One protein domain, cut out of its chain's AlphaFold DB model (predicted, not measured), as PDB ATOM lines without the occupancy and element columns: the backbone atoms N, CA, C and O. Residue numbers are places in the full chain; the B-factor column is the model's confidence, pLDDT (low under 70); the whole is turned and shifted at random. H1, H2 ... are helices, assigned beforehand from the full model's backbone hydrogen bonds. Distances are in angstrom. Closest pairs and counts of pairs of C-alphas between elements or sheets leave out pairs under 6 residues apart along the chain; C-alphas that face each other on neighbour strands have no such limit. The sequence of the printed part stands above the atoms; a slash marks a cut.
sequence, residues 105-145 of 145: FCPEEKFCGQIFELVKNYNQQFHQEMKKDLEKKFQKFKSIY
ATOM      1  N   PHE A 105     191.573 279.735 202.898       94.31
ATOM      2  CA  PHE A 105     192.127 279.524 201.558       94.31
ATOM      3  C   PHE A 105     192.182 278.023 201.250       94.31
ATOM      4  O   PHE A 105     192.348 277.214 202.160       94.31
ATOM      5  N   CYS A 106     192.057 277.602 199.989       95.38
ATOM      6  CA  CYS A 106     192.217 276.184 199.656       95.38
ATOM      7  C   CYS A 106     193.703 275.846 199.459       95.38
ATOM      8  O   CYS A 106     194.284 276.325 198.490       95.38
ATOM      9  N   PRO A 107     194.326 275.002 200.306       93.19
ATOM     10  CA  PRO A 107     195.748 274.681 200.177       93.19
ATOM     11  C   PRO A 107     196.044 273.603 199.119       93.19
ATOM     12  O   PRO A 107     197.196 273.235 198.939       93.19
ATOM     13  N   GLU A 108     195.021 273.049 198.462       94.69
ATOM     14  CA  GLU A 108     195.174 271.972 197.476       94.69
ATOM     15  C   GLU A 108     195.637 272.478 196.114       94.69
ATOM     16  O   GLU A 108     195.492 273.660 195.802       94.69
ATOM     17  N   GLU A 109     196.134 271.574 195.257       91.94
ATOM     18  CA  GLU A 109     196.543 271.943 193.898       91.94
ATOM     19  C   GLU A 109     195.409 272.527 193.055       91.94
ATOM     20  O   GLU A 109     195.554 273.568 192.408       91.94
ATOM     21  N   LYS A 110     194.254 271.873 193.138       93.75
ATOM     22  CA  LYS A 110     192.998 272.317 192.550       93.75
ATOM     23  C   LYS A 110     192.011 272.543 193.681       93.75
ATOM     24  O   LYS A 110     191.789 271.648 194.498       93.75
ATOM     25  N   PHE A 111     191.408 273.725 193.724       95.44
ATOM     26  CA  PHE A 111     190.368 274.000 194.704       95.44
ATOM     27  C   PHE A 111     189.066 273.268 194.349       95.44
ATOM     28  O   PHE A 111     188.832 272.875 193.207       95.44
ATOM     29  N   CYS A 112     188.207 273.087 195.349       94.50
ATOM     30  CA  CYS A 112     186.887 272.481 195.200       94.50
ATOM     31  C   CYS A 112     185.795 273.446 195.675       94.50
ATOM     32  O   CYS A 112     186.088 274.413 196.375       94.50
ATOM     33  N   GLY A 113     184.532 273.154 195.357       92.56
ATOM     34  CA  GLY A 113     183.405 274.051 195.644       92.56
ATOM     35  C   GLY A 113     183.154 274.372 197.123       92.56
ATOM     36  O   GLY A 113     182.494 275.361 197.412       92.56
ATOM     37  N   GLN A 114     183.726 273.612 198.066       92.31
ATOM     38  CA  GLN A 114     183.613 273.915 199.503       92.31
ATOM     39  C   GLN A 114     184.216 275.278 199.875       92.31
ATOM     40  O   GLN A 114     183.814 275.873 200.865       92.31
ATOM     41  N   ILE A 115     185.176 275.796 199.099       94.94
ATOM     42  CA  ILE A 115     185.795 277.103 199.379       94.94
ATOM     43  C   ILE A 115     184.827 278.275 199.169       94.94
ATOM     44  O   ILE A 115     185.015 279.339 199.756       94.94
ATOM     45  N   PHE A 116     183.782 278.086 198.359       94.06
ATOM     46  CA  PHE A 116     182.829 279.144 198.021       94.06
ATOM     47  C   PHE A 116     181.938 279.545 199.196       94.06
ATOM     48  O   PHE A 116     181.436 280.667 199.221       94.06
ATOM     49  N   GLU A 117     181.784 278.659 200.185       91.00
ATOM     50  CA  GLU A 117     181.095 278.963 201.444       91.00
ATOM     51  C   GLU A 117     181.819 280.068 202.230       91.00
ATOM     52  O   GLU A 117     181.178 280.865 202.910       91.00
ATOM     53  N   LEU A 118     183.146 280.165 202.081       90.62
ATOM     54  CA  LEU A 118     183.989 281.154 202.760       90.62
ATOM     55  C   LEU A 118     184.281 282.368 201.881       90.62
ATOM     56  O   LEU A 118     184.219 283.506 202.337       90.62
ATOM     57  N   VAL A 119     184.630 282.124 200.616       91.31
ATOM     58  CA  VAL A 119     185.081 283.150 199.672       91.31
ATOM     59  C   VAL A 119     184.231 283.049 198.410       91.31
ATOM     60  O   VAL A 119     184.514 282.265 197.506       91.31
ATOM     61  N   LYS A 120     183.173 283.862 198.334       89.06
ATOM     62  CA  LYS A 120     182.163 283.784 197.262       89.06
ATOM     63  C   LYS A 120     182.738 283.926 195.846       89.06
ATOM     64  O   LYS A 120     182.279 283.249 194.936       89.06
ATOM     65  N   ASN A 121     183.754 284.771 195.670       90.69
ATOM     66  CA  ASN A 121     184.366 285.063 194.366       90.69
ATOM     67  C   ASN A 121     185.687 284.309 194.150       90.69
ATOM     68  O   ASN A 121     186.559 284.774 193.415       90.69
ATOM     69  N   TYR A 122     185.867 283.169 194.819       94.62
ATOM     70  CA  TYR A 122     187.075 282.371 194.668       94.62
ATOM     71  C   TYR A 122     187.164 281.822 193.242       94.62
ATOM     72  O   TYR A 122     186.275 281.111 192.776       94.62
ATOM     73  N   ASN A 123     188.242 282.145 192.537       96.12
ATOM     74  CA  ASN A 123     188.449 281.727 191.157       96.12
ATOM     75  C   ASN A 123     189.894 281.259 190.939       96.12
ATOM     76  O   ASN A 123     190.747 281.364 191.823       96.12
ATOM     77  N   GLN A 124     190.163 280.721 189.750       96.69
ATOM     78  CA  GLN A 124     191.474 280.168 189.415       96.69
ATOM     79  C   GLN A 124     192.588 281.221 189.462       96.69
ATOM     80  O   GLN A 124     193.689 280.910 189.915       96.69
ATOM     81  N   GLN A 125     192.303 282.452 189.029       96.50
ATOM     82  CA  GLN A 125     193.271 283.545 189.048       96.50
ATOM     83  C   GLN A 125     193.678 283.879 190.489       96.50
ATOM     84  O   GLN A 125     194.856 283.781 190.826       96.50
ATOM     85  N   PHE A 126     192.702 284.159 191.357       95.31
ATOM     86  CA  PHE A 126     192.920 284.424 192.781       95.31
ATOM     87  C   PHE A 126     193.688 283.282 193.455       95.31
ATOM     88  O   PHE A 126     194.646 283.504 194.193       95.31
ATOM     89  N   HIS A 127     193.303 282.036 193.164       96.44
ATOM     90  CA  HIS A 127     193.961 280.866 193.731       96.44
ATOM     91  C   HIS A 127     195.449 280.785 193.359       96.44
ATOM     92  O   HIS A 127     196.290 280.525 194.220       96.44
ATOM     93  N   GLN A 128     195.781 281.028 192.088       96.19
ATOM     94  CA  GLN A 128     197.161 281.010 191.601       96.19
ATOM     95  C   GLN A 128     197.984 282.184 192.135       96.19
ATOM     96  O   GLN A 128     199.151 281.998 192.475       96.19
ATOM     97  N   GLU A 129     197.399 283.379 192.213       95.31
ATOM     98  CA  GLU A 129     198.054 284.565 192.772       95.31
ATOM     99  C   GLU A 129     198.437 284.341 194.238       95.31
ATOM    100  O   GLU A 129     199.602 284.515 194.603       95.31
ATOM    101  N   MET A 130     197.496 283.849 195.049       93.38
ATOM    102  CA  MET A 130     197.729 283.534 196.461       93.38
ATOM    103  C   MET A 130     198.798 282.454 196.655       93.38
ATOM    104  O   MET A 130     199.656 282.589 197.525       93.38
ATOM    105  N   LYS A 131     198.800 281.398 195.830       93.31
ATOM    106  CA  LYS A 131     199.852 280.372 195.884       93.31
ATOM    107  C   LYS A 131     201.232 280.932 195.586       93.31
ATOM    108  O   LYS A 131     202.158 280.686 196.351       93.31
ATOM    109  N   LYS A 132     201.361 281.715 194.513       94.12
ATOM    110  CA  LYS A 132     202.635 282.338 194.136       94.12
ATOM    111  C   LYS A 132     203.145 283.274 195.231       94.12
ATOM    112  O   LYS A 132     204.347 283.319 195.480       94.12
ATOM    113  N   ASP A 133     202.258 284.030 195.878       93.62
ATOM    114  CA  ASP A 133     202.625 284.874 197.020       93.62
ATOM    115  C   ASP A 133     203.142 284.040 198.205       93.62
ATOM    116  O   ASP A 133     204.212 284.329 198.748       93.62
ATOM    117  N   LEU A 134     202.437 282.960 198.561       90.12
ATOM    118  CA  LEU A 134     202.862 282.039 199.617       90.12
ATOM    119  C   LEU A 134     204.223 281.406 199.307       90.12
ATOM    120  O   LEU A 134     205.111 281.429 200.156       90.12
ATOM    121  N   GLU A 135     204.425 280.895 198.092       90.06
ATOM    122  CA  GLU A 135     205.696 280.307 197.652       90.06
ATOM    123  C   GLU A 135     206.857 281.297 197.771       90.06
ATOM    124  O   GLU A 135     207.906 280.954 198.323       90.06
ATOM    125  N   LYS A 136     206.663 282.548 197.334       93.06
ATOM    126  CA  LYS A 136     207.670 283.614 197.474       93.06
ATOM    127  C   LYS A 136     208.014 283.882 198.937       93.06
ATOM    128  O   LYS A 136     209.191 284.000 199.283       93.06
ATOM    129  N   LYS A 137     207.006 283.959 199.812       91.25
ATOM    130  CA  LYS A 137     207.207 284.150 201.258       91.25
ATOM    131  C   LYS A 137     207.972 282.980 201.878       91.25
ATOM    132  O   LYS A 137     208.901 283.210 202.649       91.25
ATOM    133  N   PHE A 138     207.643 281.744 201.498       89.00
ATOM    134  CA  PHE A 138     208.362 280.552 201.949       89.00
ATOM    135  C   PHE A 138     209.812 280.512 201.461       89.00
ATOM    136  O   PHE A 138     210.700 280.173 202.240       89.00
ATOM    137  N   GLN A 139     210.081 280.880 200.206       89.81
ATOM    138  CA  GLN A 139     211.450 280.965 199.681       89.81
ATOM    139  C   GLN A 139     212.277 282.008 200.437       89.81
ATOM    140  O   GLN A 139     213.394 281.712 200.857       89.81
ATOM    141  N   LYS A 140     211.704 283.192 200.690       86.56
ATOM    142  CA  LYS A 140     212.350 284.231 201.499       86.56
ATOM    143  C   LYS A 140     212.662 283.732 202.911       86.56
ATOM    144  O   LYS A 140     213.756 283.965 203.410       86.56
ATOM    145  N   PHE A 141     211.728 283.018 203.540       86.19
ATOM    146  CA  PHE A 141     211.957 282.426 204.856       86.19
ATOM    147  C   PHE A 141     213.104 281.409 204.830       86.19
ATOM    148  O   PHE A 141     213.991 281.484 205.668       86.19
ATOM    149  N   LYS A 142     213.144 280.516 203.832       79.06
ATOM    150  CA  LYS A 142     214.231 279.536 203.676       79.06
ATOM    151  C   LYS A 142     215.597 280.170 203.440       79.06
ATOM    152  O   LYS A 142     216.572 279.588 203.862       79.06
ATOM    153  N   SER A 143     215.681 281.328 202.785       72.50
ATOM    154  CA  SER A 143     216.965 282.022 202.577       72.50
ATOM    155  C   SER A 143     217.538 282.702 203.828       72.50
ATOM    156  O   SER A 143     218.664 283.185 203.787       72.50
ATOM    157  N   ILE A 144     216.754 282.799 204.908       71.69
ATOM    158  CA  ILE A 144     217.160 283.424 206.179       71.69
ATOM    159  C   ILE A 144     217.764 282.386 207.151       71.69
ATOM    160  O   ILE A 144     218.417 282.777 208.117       71.69
ATOM    161  N   TYR A 145     217.579 281.090 206.881       52.88
ATOM    162  CA  TYR A 145     218.125 279.961 207.642       52.88
ATOM    163  C   TYR A 145     219.104 279.157 206.785       52.88
ATOM    164  O   TYR A 145     219.953 278.466 207.388       52.88
TER     165      TYR A 145
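What this domain is: This is residues 105 to 145 of the 145 residues of an uncharacterized protein of Candidatus Omnitrophica bacterium (UniProt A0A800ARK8). One long helix, H2, makes the length of this model, with a small head of loops and the short helix H1 at the end where H2 begins. From its first residue the printed part loops out to H1, turns round through a short link and runs away along H2, whose far part sticks out with the tail as residues 132 to 145. The printed part has 41 residues, with two named helices, H1 then H2, and no named strand; the class is all helix. The whole is loose, with a radius of gyration of the C-alphas of 12.4 A, and the C-alphas span 37 by 15 by 15 A.

How they stand to each other: Go first to H1, residues 113 to 117, and then to H2, residues 124 to 142. The two are apart, with no C-alpha of the one within 8 A of the other. Check the backbone next: in H2 every O i to N i+4 pair is within hydrogen-bond range, while in H1 it is 0 of 1, beside 1 of 2 O i to N i+3 pairs.

Where its parts are: Start at C-alpha 105, at (192.127, 279.524, 201.558). Find Gly 113, where H1 begins, at (183.405, 274.051, 195.644); the helix ends at Glu 117. Then find C-alpha 124 at (191.474, 280.168, 189.415); from there H2 runs 26.9 A to C-alpha 142 at (214.231, 279.536, 203.676).

The domain as a whole: Look at Lys 120 and Tyr 145 for the two C-alphas farthest apart, 37.6 A. The printed part has no cut and ends at the chain's last residue. The link from H1 to H2, with 6 residues between them, is short. The mean pLDDT of the printed part is 90.6, and residue 145 is the one under 70.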